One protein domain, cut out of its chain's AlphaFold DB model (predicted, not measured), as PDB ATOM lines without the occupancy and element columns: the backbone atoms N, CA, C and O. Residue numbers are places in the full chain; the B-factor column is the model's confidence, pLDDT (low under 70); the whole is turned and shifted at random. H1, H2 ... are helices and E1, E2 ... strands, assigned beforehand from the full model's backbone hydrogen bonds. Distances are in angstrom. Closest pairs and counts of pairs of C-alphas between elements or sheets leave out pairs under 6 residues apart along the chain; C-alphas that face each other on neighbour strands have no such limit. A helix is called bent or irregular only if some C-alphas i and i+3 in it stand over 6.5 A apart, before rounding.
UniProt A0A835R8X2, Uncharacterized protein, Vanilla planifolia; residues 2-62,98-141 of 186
ATOM      1  N   ASP A   2      -1.003  21.793  30.433       87.19
ATOM      2  CA  ASP A   2      -1.027  22.261  31.830       87.19
ATOM      3  C   ASP A   2       0.313  22.787  32.355       87.19
ATOM      4  O   ASP A   2       0.322  23.709  33.169       87.19
ATOM      5  N   PHE A   3       1.442  22.250  31.884       91.44
ATOM      6  CA  PHE A   3       2.770  22.695  32.321       91.44
ATOM      7  C   PHE A   3       3.058  24.152  31.932       91.44
ATOM      8  O   PHE A   3       3.333  24.964  32.808       91.44
ATOM      9  N   GLU A   4       2.905  24.514  30.653       92.62
ATOM     10  CA  GLU A   4       3.163  25.883  30.173       92.62
ATOM     11  C   GLU A   4       2.303  26.920  30.905       92.62
ATOM     12  O   GLU A   4       2.778  27.986  31.288       92.62
ATOM     13  N   ARG A   5       1.038  26.576  31.187       92.25
ATOM     14  CA  ARG A   5       0.137  27.428  31.971       92.25
ATOM     15  C   ARG A   5       0.640  27.615  33.406       92.25
ATOM     16  O   ARG A   5       0.631  28.739  33.911       92.25
ATOM     17  N   ARG A   6       1.077  26.538  34.074       91.88
ATOM     18  CA  ARG A   6       1.658  26.594  35.431       91.88
ATOM     19  C   ARG A   6       2.956  27.397  35.456       91.88
ATOM     20  O   ARG A   6       3.130  28.218  36.360       91.88
ATOM     21  N   LYS A   7       3.812  27.207  34.451       93.62
ATOM     22  CA  LYS A   7       5.070  27.934  34.282       93.62
ATOM     23  C   LYS A   7       4.813  29.426  34.107       93.62
ATOM     24  O   LYS A   7       5.288  30.212  34.917       93.62
ATOM     25  N   ALA A   8       3.990  29.814  33.132       91.62
ATOM     26  CA  ALA A   8       3.653  31.215  32.879       91.62
ATOM     27  C   ALA A   8       3.055  31.897  34.119       91.62
ATOM     28  O   ALA A   8       3.480  32.989  34.490       91.62
ATOM     29  N   LYS A   9       2.127  31.225  34.818       90.69
ATOM     30  CA  LYS A   9       1.529  31.739  36.061       90.69
ATOM     31  C   LYS A   9       2.569  31.941  37.167       90.69
ATOM     32  O   LYS A   9       2.543  32.961  37.852       90.69
ATOM     33  N   THR A  10       3.464  30.975  37.358       88.62
ATOM     34  CA  THR A  10       4.497  31.049  38.403       88.62
ATOM     35  C   THR A  10       5.532  32.119  38.086       88.62
ATOM     36  O   THR A  10       5.852  32.925  38.953       88.62
ATOM     37  N   LEU A  11       6.001  32.191  36.839       88.38
ATOM     38  CA  LEU A  11       6.963  33.205  36.410       88.38
ATOM     39  C   LEU A  11       6.390  34.621  36.490       88.38
ATOM     40  O   LEU A  11       7.096  35.529  36.915       88.38
ATOM     41  N   ALA A  12       5.105  34.808  36.172       86.69
ATOM     42  CA  ALA A  12       4.436  36.093  36.366       86.69
ATOM     43  C   ALA A  12       4.442  36.525  37.846       86.69
ATOM     44  O   ALA A  12       4.695  37.688  38.142       86.69
ATOM     45  N   SER A  13       4.236  35.581  38.773       82.12
ATOM     46  CA  SER A  13       4.308  35.834  40.220       82.12
ATOM     47  C   SER A  13       5.732  36.108  40.721       82.12
ATOM     48  O   SER A  13       5.903  36.820  41.707       82.12
ATOM     49  N   LEU A  14       6.748  35.535  40.072       79.50
ATOM     50  CA  LEU A  14       8.157  35.762  40.412       79.50
ATOM     51  C   LEU A  14       8.668  37.099  39.854       79.50
ATOM     52  O   LEU A  14       9.524  37.722  40.470       79.50
ATOM     53  N   ALA A  15       8.136  37.574  38.723       71.81
ATOM     54  CA  ALA A  15       8.569  38.820  38.084       71.81
ATOM     55  C   ALA A  15       8.151  40.089  38.855       71.81
ATOM     56  O   ALA A  15       8.835  41.108  38.776       71.81
ATOM     57  N   ALA A  16       7.062  40.043  39.628       60.44
ATOM     58  CA  ALA A  16       6.606  41.154  40.461       60.44
ATOM     59  C   ALA A  16       5.792  40.632  41.660       60.44
ATOM     60  O   ALA A  16       4.799  39.944  41.426       60.44
ATOM     61  N   PRO A  17       6.122  40.956  42.930       59.69
ATOM     62  CA  PRO A  17       7.259  41.708  43.478       59.69
ATOM     63  C   PRO A  17       8.424  40.798  43.942       59.69
ATOM     64  O   PRO A  17       8.810  40.838  45.108       59.69
ATOM     65  N   TRP A  18       8.997  39.969  43.054       65.31
ATOM     66  CA  TRP A  18      10.052  38.998  43.424       65.31
ATOM     67  C   TRP A  18       9.605  38.018  44.514       65.31
ATOM     68  O   TRP A  18      10.420  37.521  45.291       65.31
ATOM     69  N   SER A  19       8.299  37.757  44.587       67.94
ATOM     70  CA  SER A  19       7.706  36.910  45.612       67.94
ATOM     71  C   SER A  19       7.751  35.448  45.200       67.94
ATOM     72  O   SER A  19       7.254  35.084  44.135       67.94
ATOM     73  N   ASP A  20       8.297  34.607  46.068       73.12
ATOM     74  CA  ASP A  20       8.257  33.157  45.929       73.12
ATOM     75  C   ASP A  20       7.426  32.524  47.060       73.12
ATOM     76  O   ASP A  20       7.007  33.197  48.004       73.12
ATOM     77  N   LYS A  21       7.157  31.214  46.983       72.44
ATOM     78  CA  LYS A  21       6.367  30.512  48.014       72.44
ATOM     79  C   LYS A  21       7.175  30.178  49.280       72.44
ATOM     80  O   LYS A  21       6.745  29.335  50.067       72.44
ATOM     81  N   SER A  22       8.354  30.774  49.473       69.75
ATOM     82  CA  SER A  22       9.143  30.566  50.688       69.75
ATOM     83  C   SER A  22       8.488  31.264  51.890       69.75
ATOM     84  O   SER A  22       7.744  32.232  51.727       69.75
ATOM     85  N   PRO A  23       8.810  30.870  53.136       66.62
ATOM     86  CA  PRO A  23       8.366  31.599  54.326       66.62
ATOM     87  C   PRO A  23       8.855  33.057  54.385       66.62
ATOM     88  O   PRO A  23       8.345  33.844  55.186       66.62
ATOM     89  N   LYS A  24       9.883  33.409  53.597       69.00
ATOM     90  CA  LYS A  24      10.376  34.783  53.457       69.00
ATOM     91  C   LYS A  24       9.511  35.586  52.480       69.00
ATOM     92  O   LYS A  24       9.413  36.799  52.652       69.00
ATOM     93  N   GLY A  25       8.885  34.922  51.509       68.88
ATOM     94  CA  GLY A  25       8.030  35.539  50.496       68.88
ATOM     95  C   GLY A  25       8.796  36.404  49.497       68.88
ATOM     96  O   GLY A  25       8.196  37.281  48.887       68.88
ATOM     97  N   SER A  26      10.115  36.217  49.382       76.50
ATOM     98  CA  SER A  26      10.973  36.937  48.437       76.50
ATOM     99  C   SER A  26      12.195  36.107  48.050       76.50
ATOM    100  O   SER A  26      12.740  35.382  48.883       76.50
ATOM    101  N   ILE A  27      12.636  36.261  46.802       78.69
ATOM    102  CA  ILE A  27      13.847  35.626  46.273       78.69
ATOM    103  C   ILE A  27      15.095  36.216  46.943       78.69
ATOM    104  O   ILE A  27      15.248  37.432  47.070       78.69
ATOM    105  N   ASP A  28      16.022  35.346  47.338       81.00
ATOM    106  CA  ASP A  28      17.311  35.743  47.897       81.00
ATOM    107  C   ASP A  28      18.299  36.167  46.791       81.00
ATOM    108  O   ASP A  28      18.560  35.420  45.847       81.00
ATOM    109  N   ALA A  29      18.898  37.358  46.930       82.38
ATOM    110  CA  ALA A  29      19.821  37.923  45.939       82.38
ATOM    111  C   ALA A  29      20.986  36.992  45.527       82.38
ATOM    112  O   ALA A  29      21.254  36.911  44.327       82.38
ATOM    113  N   PRO A  30      21.640  36.235  46.440       86.44
ATOM    114  CA  PRO A  30      22.756  35.355  46.075       86.44
ATOM    115  C   PRO A  30      22.405  34.249  45.070       86.44
ATOM    116  O   PRO A  30      23.287  33.765  44.368       86.44
ATOM    117  N   ILE A  31      21.134  33.843  44.993       88.69
ATOM    118  CA  ILE A  31      20.683  32.751  44.116       88.69
ATOM    119  C   ILE A  31      19.843  33.240  42.932       88.69
ATOM    120  O   ILE A  31      19.493  32.441  42.069       88.69
ATOM    121  N   ALA A  32      19.548  34.540  42.838       87.62
ATOM    122  CA  ALA A  32      18.682  35.099  41.798       87.62
ATOM    123  C   ALA A  32      19.154  34.757  40.372       87.62
ATOM    124  O   ALA A  32      18.348  34.340  39.539       87.62
ATOM    125  N   SER A  33      20.461  34.859  40.105       90.31
ATOM    126  CA  SER A  33      21.044  34.517  38.800       90.31
ATOM    127  C   SER A  33      20.853  33.040  38.450       90.31
ATOM    128  O   SER A  33      20.487  32.716  37.324       90.31
ATOM    129  N   LEU A  34      21.030  32.144  39.428       92.12
ATOM    130  CA  LEU A  34      20.797  30.710  39.249       92.12
ATOM    131  C   LEU A  34      19.326  30.430  38.917       92.12
ATOM    132  O   LEU A  34      19.037  29.719  37.957       92.12
ATOM    133  N   LEU A  35      18.391  31.025  39.665       92.38
ATOM    134  CA  LEU A  35      16.957  30.847  39.417       92.38
ATOM    135  C   LEU A  35      16.554  31.378  38.037       92.38
ATOM    136  O   LEU A  35      15.736  30.758  37.361       92.38
ATOM    137  N   SER A  36      17.137  32.494  37.590       91.06
ATOM    138  CA  SER A  36      16.900  33.030  36.246       91.06
ATOM    139  C   SER A  36      17.286  32.013  35.166       91.06
ATOM    140  O   SER A  36      16.455  31.693  34.316       91.06
ATOM    141  N   VAL A  37      18.486  31.426  35.264       94.19
ATOM    142  CA  VAL A  37      18.977  30.388  34.336       94.19
ATOM    143  C   VAL A  37      18.094  29.143  34.356       94.19
ATOM    144  O   VAL A  37      17.734  28.636  33.295       94.19
ATOM    145  N   ILE A  38      17.674  28.675  35.534       94.19
ATOM    146  CA  ILE A  38      16.765  27.521  35.637       94.19
ATOM    147  C   ILE A  38      15.435  27.816  34.927       94.19
ATOM    148  O   ILE A  38      14.921  26.982  34.187       94.19
ATOM    149  N   ASN A  39      14.883  29.017  35.109       94.12
ATOM    150  CA  ASN A  39      13.582  29.403  34.557       94.12
ATOM    151  C   ASN A  39      13.581  29.635  33.037       94.12
ATOM    152  O   ASN A  39      12.522  29.534  32.401       94.12
ATOM    153  N   LEU A  40      14.751  29.898  32.445       94.12
ATOM    154  CA  LEU A  40      14.943  29.970  30.994       94.12
ATOM    155  C   LEU A  40      14.713  28.612  30.310       94.12
ATOM    156  O   LEU A  40      14.296  28.575  29.153       94.12
ATOM    157  N   HIS A  41      14.920  27.496  31.011       94.88
ATOM    158  CA  HIS A  41      14.815  26.165  30.417       94.88
ATOM    159  C   HIS A  41      13.363  25.790  30.068       94.88
ATOM    160  O   HIS A  41      12.482  25.927  30.917       94.88
ATOM    161  N   PRO A  42      13.053  25.273  28.866       94.69
ATOM    162  CA  PRO A  42      11.673  25.006  28.446       94.69
ATOM    163  C   PRO A  42      10.968  23.925  29.277       94.69
ATOM    164  O   PRO A  42       9.752  23.986  29.425       94.69
ATOM    165  N   SER A  43      11.701  22.968  29.850       95.56
ATOM    166  CA  SER A  43      11.106  21.792  30.504       95.56
ATOM    167  C   SER A  43      11.018  21.863  32.030       95.56
ATOM    168  O   SER A  43      10.545  20.911  32.645       95.56
ATOM    169  N   PHE A  44      11.454  22.949  32.672       95.12
ATOM    170  CA  PHE A  44      11.300  23.118  34.121       95.12
ATOM    171  C   PHE A  44      11.286  24.593  34.540       95.12
ATOM    172  O   PHE A  44      11.635  25.480  33.760       95.12
ATOM    173  N   PHE A  45      10.810  24.864  35.754       95.44
ATOM    174  CA  PHE A  45      10.816  26.196  36.366       95.44
ATOM    175  C   PHE A  45      10.795  26.104  37.897       95.44
ATOM    176  O   PHE A  45      10.337  25.122  38.479       95.44
ATOM    177  N   THR A  46      11.281  27.138  38.575       94.12
ATOM    178  CA  THR A  46      11.350  27.206  40.039       94.12
ATOM    179  C   THR A  46      10.016  27.647  40.637       94.12
ATOM    180  O   THR A  46       9.388  28.577  40.132       94.12
ATOM    181  N   THR A  47       9.598  27.037  41.745       91.44
ATOM    182  CA  THR A  47       8.345  27.362  42.456       91.44
ATOM    183  C   THR A  47       8.568  28.017  43.819       91.44
ATOM    184  O   THR A  47       7.747  28.832  44.251       91.44
ATOM    185  N   SER A  48       9.668  27.677  44.490       89.75
ATOM    186  CA  SER A  48      10.147  28.307  45.722       89.75
ATOM    187  C   SER A  48      11.646  28.083  45.893       89.75
ATOM    188  O   SER A  48      12.220  27.159  45.310       89.75
ATOM    189  N   SER A  49      12.285  28.936  46.687       90.12
ATOM    190  CA  SER A  49      13.721  28.875  46.940       90.12
ATOM    191  C   SER A  49      14.091  29.433  48.319       90.12
ATOM    192  O   SER A  49      13.341  30.191  48.927       90.12
ATOM    193  N   CYS A  50      15.249  29.042  48.837       88.12
ATOM    194  CA  CYS A  50      15.849  29.576  50.057       88.12
ATOM    195  C   CYS A  50      17.365  29.481  49.907       88.12
ATOM    196  O   CYS A  50      17.862  28.373  49.735       88.12
ATOM    197  N   SER A  51      18.115  30.586  50.006       89.12
ATOM    198  CA  SER A  51      19.584  30.589  49.819       89.12
ATOM    199  C   SER A  51      20.383  29.885  50.922       89.12
ATOM    200  O   SER A  51      21.610  29.905  50.908       89.12
ATOM    201  N   GLY A  52      19.694  29.307  51.902       87.12
ATOM    202  CA  GLY A  52      20.269  28.859  53.159       87.12
ATOM    203  C   GLY A  52      20.388  29.999  54.169       87.12
ATOM    204  O   GLY A  52      20.406  31.185  53.818       87.12
ATOM    205  N   ARG A  53      20.415  29.636  55.451       85.81
ATOM    206  CA  ARG A  53      20.559  30.584  56.559       85.81
ATOM    207  C   ARG A  53      21.273  29.953  57.740       85.81
ATOM    208  O   ARG A  53      21.132  28.765  58.009       85.81
ATOM    209  N   ILE A  54      21.972  30.792  58.492       86.31
ATOM    210  CA  ILE A  54      22.479  30.439  59.814       86.31
ATOM    211  C   ILE A  54      21.630  31.172  60.850       86.31
ATOM    212  O   ILE A  54      21.237  32.323  60.652       86.31
ATOM    213  N   SER A  55      21.269  30.495  61.933       84.06
ATOM    214  CA  SER A  55      20.433  31.055  62.994       84.06
ATOM    215  C   SER A  55      20.935  30.613  64.361       84.06
ATOM    216  O   SER A  55      21.232  29.440  64.561       84.06
ATOM    217  N   VAL A  56      20.975  31.544  65.312       85.81
ATOM    218  CA  VAL A  56      21.159  31.241  66.735       85.81
ATOM    219  C   VAL A  56      19.807  31.425  67.408       85.81
ATOM    220  O   VAL A  56      19.211  32.501  67.349       85.81
ATOM    221  N   LEU A  57      19.280  30.349  67.984       83.38
ATOM    222  CA  LEU A  57      17.963  30.323  68.613       83.38
ATOM    223  C   LEU A  57      18.121  29.930  70.075       83.38
ATOM    224  O   LEU A  57      18.765  28.933  70.379       83.38
ATOM    225  N   ARG A  58      17.486  30.671  70.983       81.25
ATOM    226  CA  ARG A  58      17.336  30.231  72.371       81.25
ATOM    227  C   ARG A  58      16.180  29.241  72.437       81.25
ATOM    228  O   ARG A  58      15.043  29.611  72.144       81.25
ATOM    229  N   GLN A  59      16.473  27.994  72.780       78.94
ATOM    230  CA  GLN A  59      15.460  26.972  73.006       78.94
ATOM    231  C   GLN A  59      15.296  26.773  74.519       78.94
ATOM    232  O   GLN A  59      16.303  26.589  75.210       78.94
ATOM    233  N   PRO A  60      14.067  26.838  75.063       78.25
ATOM    234  CA  PRO A  60      13.846  26.499  76.463       78.25
ATOM    235  C   PRO A  60      14.275  25.050  76.698       78.25
ATOM    236  O   PRO A  60      13.999  24.178  75.874       78.25
ATOM    237  N   CYS A  61      14.967  24.789  77.808       62.41
ATOM    238  CA  CYS A  61      15.208  23.415  78.232       62.41
ATOM    239  C   CYS A  61      13.862  22.807  78.621       62.41
ATOM    240  O   CYS A  61      13.245  23.259  79.588       62.41
ATOM    241  N   GLU A  62      13.403  21.793  77.892       60.84
ATOM    242  CA  GLU A  62      12.276  20.987  78.345       60.84
ATOM    243  C   GLU A  62      12.720  20.249  79.611       60.84
ATOM    244  O   GLU A  62      13.512  19.308  79.570       60.84
ATOM    245  N   GLY A  98      21.552  36.475  79.259       50.22
ATOM    246  CA  GLY A  98      20.632  36.898  80.320       50.22
ATOM    247  C   GLY A  98      20.032  35.699  81.060       50.22
ATOM    248  O   GLY A  98      19.899  34.629  80.467       50.22
ATOM    249  N   GLU A  99      19.670  35.892  82.328       52.16
ATOM    250  CA  GLU A  99      19.345  34.868  83.343       52.16
ATOM    251  C   GLU A  99      18.161  33.926  83.036       52.16
ATOM    252  O   GLU A  99      17.840  33.045  83.833       52.16
ATOM    253  N   GLU A 100      17.517  34.033  81.874       57.81
ATOM    254  CA  GLU A 100      16.469  33.094  81.483       57.81
ATOM    255  C   GLU A 100      17.072  31.790  80.939       57.81
ATOM    256  O   GLU A 100      17.679  31.738  79.856       57.81
ATOM    257  N   GLY A 101      16.909  30.722  81.724       60.31
ATOM    258  CA  GLY A 101      17.368  29.374  81.403       60.31
ATOM    259  C   GLY A 101      16.936  28.918  80.005       60.31
ATOM    260  O   GLY A 101      15.765  28.978  79.636       60.31
ATOM    261  N   GLY A 102      17.897  28.446  79.217       69.88
ATOM    262  CA  GLY A 102      17.681  27.906  77.878       69.88
ATOM    263  C   GLY A 102      19.011  27.636  77.180       69.88
ATOM    264  O   GLY A 102      20.009  28.292  77.471       69.88
ATOM    265  N   ILE A 103      19.026  26.671  76.263       80.94
ATOM    266  CA  ILE A 103      20.209  26.336  75.466       80.94
ATOM    267  C   ILE A 103      20.200  27.204  74.207       80.94
ATOM    268  O   ILE A 103      19.183  27.318  73.517       80.94
ATOM    269  N   LEU A 104      21.339  27.821  73.897       82.88
ATOM    270  CA  LEU A 104      21.547  28.465  72.606       82.88
ATOM    271  C   LEU A 104      21.867  27.392  71.565       82.88
ATOM    272  O   LEU A 104      22.852  26.670  71.681       82.88
ATOM    273  N   VAL A 105      21.020  27.287  70.545       83.94
ATOM    274  CA  VAL A 105      21.166  26.333  69.447       83.94
ATOM    275  C   VAL A 105      21.617  27.085  68.204       83.94
ATOM    276  O   VAL A 105      20.876  27.906  67.658       83.94
ATOM    277  N   PHE A 106      22.824  26.773  67.744       88.94
ATOM    278  CA  PHE A 106      23.302  27.158  66.424       88.94
ATOM    279  C   PHE A 106      22.708  26.205  65.381       88.94
ATOM    280  O   PHE A 106      22.861  24.988  65.488       88.94
ATOM    281  N   ARG A 107      22.009  26.743  64.382       88.44
ATOM    282  CA  ARG A 107      21.422  25.970  63.281       88.44
ATOM    283  C   ARG A 107      21.924  26.485  61.944       88.44
ATOM    284  O   ARG A 107      21.850  27.683  61.671       88.44
ATOM    285  N   PHE A 108      22.367  25.554  61.112       88.62
ATOM    286  CA  PHE A 108      22.608  25.762  59.694       88.62
ATOM    287  C   PHE A 108      21.458  25.129  58.913       88.62
ATOM    288  O   PHE A 108      21.170  23.947  59.084       88.62
ATOM    289  N   GLU A 109      20.791  25.919  58.080       86.31
ATOM    290  CA  GLU A 109      19.807  25.431  57.123       86.31
ATOM    291  C   GLU A 109      20.366  25.617  55.707       86.31
ATOM    292  O   GLU A 109      20.715  26.749  55.349       86.31
ATOM    293  N   PRO A 110      20.475  24.544  54.906       89.62
ATOM    294  CA  PRO A 110      21.088  24.603  53.584       89.62
ATOM    295  C   PRO A 110      20.207  25.321  52.548       89.62
ATOM    296  O   PRO A 110      19.046  25.660  52.794       89.62
ATOM    297  N   LEU A 111      20.784  25.551  51.366       91.56
ATOM    298  CA  LEU A 111      20.067  26.005  50.174       91.56
ATOM    299  C   LEU A 111      19.005  24.972  49.770       91.56
ATOM    300  O   LEU A 111      19.307  23.789  49.648       91.56
ATOM    301  N   ILE A 112      17.780  25.433  49.519       92.50
ATOM    302  CA  ILE A 112      16.677  24.611  49.006       92.50
ATOM    303  C   ILE A 112      16.091  25.302  47.777       92.50
ATOM    304  O   ILE A 112      15.780  26.491  47.828       92.50
ATOM    305  N   ILE A 113      15.905  24.564  46.681       93.31
ATOM    306  CA  ILE A 113      15.217  25.040  45.474       93.31
ATOM    307  C   ILE A 113      14.170  23.998  45.090       93.31
ATOM    308  O   ILE A 113      14.506  22.845  44.839       93.31
ATOM    309  N   ALA A 114      12.902  24.400  45.028       92.81
ATOM    310  CA  ALA A 114      11.823  23.549  44.545       92.81
ATOM    311  C   ALA A 114      11.577  23.821  43.060       92.81
ATOM    312  O   ALA A 114      11.229  24.942  42.670       92.81
ATOM    313  N   VAL A 115      11.722  22.787  42.234       94.06
ATOM    314  CA  VAL A 115      11.580  22.872  40.777       94.06
ATOM    315  C   VAL A 115      10.424  21.997  40.314       94.06
ATOM    316  O   VAL A 115      10.287  20.849  40.724       94.06
ATOM    317  N   ASP A 116       9.589  22.558  39.450       92.44
ATOM    318  CA  ASP A 116       8.500  21.865  38.779       92.44
ATOM    319  C   ASP A 116       8.949  21.518  37.355       92.44
ATOM    320  O   ASP A 116       9.414  22.386  36.609       92.44
ATOM    321  N   CYS A 117       8.856  20.238  37.002       92.88
ATOM    322  CA  CYS A 117       9.356  19.688  35.747       92.88
ATOM    323  C   CYS A 117       8.198  19.245  34.850       92.88
ATOM    324  O   CYS A 117       7.149  18.798  35.315       92.88
ATOM    325  N   LYS A 118       8.398  19.361  33.540       91.88
ATOM    326  CA  LYS A 118       7.417  18.983  32.519       91.88
ATOM    327  C   LYS A 118       7.173  17.477  32.483       91.88
ATOM    328  O   LYS A 118       6.035  17.050  32.299       91.88
ATOM    329  N   ASP A 119       8.237  16.704  32.660       88.25
ATOM    330  CA  ASP A 119       8.253  15.249  32.600       88.25
ATOM    331  C   ASP A 119       9.360  14.675  33.501       88.25
ATOM    332  O   ASP A 119      10.233  15.392  33.999       88.25
ATOM    333  N   VAL A 120       9.291  13.360  33.729       85.75
ATOM    334  CA  VAL A 120      10.232  12.629  34.592       85.75
ATOM    335  C   VAL A 120      11.653  12.662  34.028       85.75
ATOM    336  O   VAL A 120      12.596  12.756  34.806       85.75
ATOM    337  N   ALA A 121      11.817  12.637  32.703       89.06
ATOM    338  CA  ALA A 121      13.133  12.663  32.065       89.06
ATOM    339  C   ALA A 121      13.874  13.975  32.369       89.06
ATOM    340  O   ALA A 121      15.015  13.952  32.824       89.06
ATOM    341  N   SER A 122      13.184  15.111  32.232       93.31
ATOM    342  CA  SER A 122      13.721  16.432  32.575       93.31
ATOM    343  C   SER A 122      14.066  16.541  34.065       93.31
ATOM    344  O   SER A 122      15.076  17.141  34.430       93.31
ATOM    345  N   ALA A 123      13.247  15.942  34.941       91.81
ATOM    346  CA  ALA A 123      13.522  15.900  36.378       91.81
ATOM    347  C   ALA A 123      14.771  15.061  36.699       91.81
ATOM    348  O   ALA A 123      15.608  15.482  37.495       91.81
ATOM    349  N   GLN A 124      14.919  13.896  36.063       90.62
ATOM    350  CA  GLN A 124      16.084  13.022  36.221       90.62
ATOM    351  C   GLN A 124      17.372  13.703  35.750       90.62
ATOM    352  O   GLN A 124      18.381  13.638  36.451       90.62
ATOM    353  N   GLU A 125      17.337  14.385  34.606       93.50
ATOM    354  CA  GLU A 125      18.478  15.136  34.075       93.50
ATOM    355  C   GLU A 125      18.907  16.263  35.026       93.50
ATOM    356  O   GLU A 125      20.090  16.388  35.368       93.50
ATOM    357  N   LEU A 126      17.941  17.046  35.519       94.81
ATOM    358  CA  LEU A 126      18.206  18.134  36.454       94.81
ATOM    359  C   LEU A 126      18.783  17.617  37.778       94.81
ATOM    360  O   LEU A 126      19.779  18.154  38.261       94.81
ATOM    361  N   VAL A 127      18.202  16.556  38.348       94.38
ATOM    362  CA  VAL A 127      18.687  15.945  39.597       94.38
ATOM    363  C   VAL A 127      20.071  15.327  39.410       94.38
ATOM    364  O   VAL A 127      20.937  15.516  40.260       94.38
ATOM    365  N   SER A 128      20.326  14.657  38.285       93.25
ATOM    366  CA  SER A 128      21.654  14.121  37.964       93.25
ATOM    367  C   SER A 128      22.703  15.233  37.904       93.25
ATOM    368  O   SER A 128      23.781  15.108  38.488       93.25
ATOM    369  N   THR A 129      22.371  16.350  37.252       94.94
ATOM    370  CA  THR A 129      23.242  17.533  37.178       94.94
ATOM    371  C   THR A 129      23.473  18.138  38.563       94.94
ATOM    372  O   THR A 129      24.605  18.447  38.928       94.94
ATOM    373  N   ALA A 130      22.422  18.255  39.376       95.06
ATOM    374  CA  ALA A 130      22.514  18.779  40.735       95.06
ATOM    375  C   ALA A 130      23.429  17.909  41.619       95.06
ATOM    376  O   ALA A 130      24.327  18.434  42.282       95.06
ATOM    377  N   ILE A 131      23.272  16.582  41.574       94.12
ATOM    378  CA  ILE A 131      24.118  15.634  42.314       94.12
ATOM    379  C   ILE A 131      25.581  15.742  41.869       94.12
ATOM    380  O   ILE A 131      26.472  15.779  42.723       94.12
ATOM    381  N   ALA A 132      25.840  15.853  40.561       94.44
ATOM    382  CA  ALA A 132      27.190  16.042  40.023       94.44
ATOM    383  C   ALA A 132      27.841  17.352  40.511       94.44
ATOM    384  O   ALA A 132      29.044  17.386  40.763       94.44
ATOM    385  N   CYS A 133      27.041  18.400  40.725       93.50
ATOM    386  CA  CYS A 133      27.470  19.681  41.294       93.50
ATOM    387  C   CYS A 133      27.545  19.696  42.835       93.50
ATOM    388  O   CYS A 133      27.822  20.741  43.420       93.50
ATOM    389  N   GLY A 134      27.305  18.566  43.511       93.50
ATOM    390  CA  GLY A 134      27.422  18.439  44.968       93.50
ATOM    391  C   GLY A 134      26.111  18.569  45.750       93.50
ATOM    392  O   GLY A 134      26.121  18.374  46.966       93.50
ATOM    393  N   PHE A 135      24.973  18.800  45.089       92.62
ATOM    394  CA  PHE A 135      23.645  18.788  45.716       92.62
ATOM    395  C   PHE A 135      23.147  17.347  45.903       92.62
ATOM    396  O   PHE A 135      22.199  16.903  45.257       92.62
ATOM    397  N   ARG A 136      23.824  16.592  46.774       90.50
ATOM    398  CA  ARG A 136      23.595  15.149  46.979       90.50
ATOM    399  C   ARG A 136      22.214  14.806  47.544       90.50
ATOM    400  O   ARG A 136      21.759  13.689  47.350       90.50
ATOM    401  N   GLU A 137      21.563  15.764  48.199       91.69
ATOM    402  CA  GLU A 137      20.210  15.647  48.768       91.69
ATOM    403  C   GLU A 137      19.113  16.074  47.768       91.69
ATOM    404  O   GLU A 137      18.010  16.448  48.158       91.69
ATOM    405  N   SER A 138      19.414  16.072  46.463       91.81
ATOM    406  CA  SER A 138      18.422  16.349  45.416       91.81
ATOM    407  C   SER A 138      17.575  15.110  45.133       91.81
ATOM    408  O   SER A 138      18.115  14.042  44.847       91.81
ATOM    409  N   GLU A 139      16.250  15.256  45.141       90.56
ATOM    410  CA  GLU A 139      15.308  14.140  45.011       90.56
ATOM    411  C   GLU A 139      14.136  14.475  44.076       90.56
ATOM    412  O   GLU A 139      13.787  15.641  43.876       90.56
ATOM    413  N   VAL A 140      13.494  13.436  43.527       87.69
ATOM    414  CA  VAL A 140      12.212  13.547  42.813       87.69
ATOM    415  C   VAL A 140      11.133  12.866  43.660       87.69
ATOM    416  O   VAL A 140      11.226  11.658  43.888       87.69
ATOM    417  N   PRO A 141      10.099  13.589  44.129       83.56
ATOM    418  CA  PRO A 141       9.062  12.994  44.961       83.56
ATOM    419  C   PRO A 141       8.209  12.000  44.161       83.56
ATOM    420  O   PRO A 141       7.749  12.298  43.060       83.56
TER     421      PRO A 141
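This is residues 2 to 62 and 98 to 141 of the 186 residues of an uncharacterized protein of Vanilla planifolia (UniProt A0A835R8X2). Look for a long two-stranded antiparallel ribbon, with three helices gathered round one end of it and the other end reaching away as an arm. E1 and E4 make the end among the helices, with H1 and H2 by E1 and H3 by the end of E4; E1 runs on into E2 at 42 degrees and E3 runs on into E4 at 35 degrees, and E2 and E3 form the arm. The printed part has 105 residues, with three named helices and four named strands in the order H1 H2 E1 E2 E3 E4 H3, of mixed class, helices and strands; the strands make two antiparallel sheets, E1 - E4 and E2 - E3. The whole is loose, with a radius of gyration of the C-alphas of 17.2 A, and elongated, spanning 56 by 32 by 24 A.

Start at E1, residues 44 to 50, and E4, residues 112 to 117, antiparallel at 162 degrees; N 47 and O 114 are within hydrogen-bond range at 2.8 A. Beyond them E2, residues 53 to 59, and E3, residues 103 to 109, are antiparallel at 157 degrees, with N 55 and O 107 within range at 2.9 A. The closest C-alphas of E1 and H2, residues 29 to 40, are those of Phe 45 and Asn 39, 4.6 A apart. For E1 and H1, residues 2 to 15, the closest are those of Phe 45 and Lys 7, at 6.4 A. H1 and H2 are close but not clearly touching, Leu 11 and Asn 39 having the closest C-alphas at 7.9 A, at a shallow tilt of 30 degrees, opposite ways. For E4 and H3, residues 120 to 132, the closest C-alphas are those of Cys 117 and Ala 123, 5.7 A apart. H3 is apart from H1 and from H2. In H1 and H3 every O i to N i+4 pair is within hydrogen-bond range, in H2 6 of 8.

Find C-alpha 44 at (11.300, 23.118, 34.121); from there E1 runs 17.8 A. E2 is 17.6 A long, E3 18.4 A and E4 15.9 A. H1 begins at C-alpha 2, (-1.027, 22.261, 31.830), and is 20.1 A long. H2, 17.6 A, is irregular: C-alphas 30 and 33 are 7.5 A apart. H3, 18.1 A, ends at C-alpha 132, (27.190, 16.042, 40.023).

The two C-alphas farthest apart, those of Asp 2 and Glu 99, are 56.8 A apart. Residues 63 to 97 are not printed, and C-alphas 62 and 98 are 18.1 A apart across the cut, which lies in the link from E2 to E3. The link from H1 to H2 is long, with 13 residues. The mean pLDDT of the printed part is 85.2; look for values under 70 at residues 16 to 19, 22 to 25, 61 to 62 and 98 to 102.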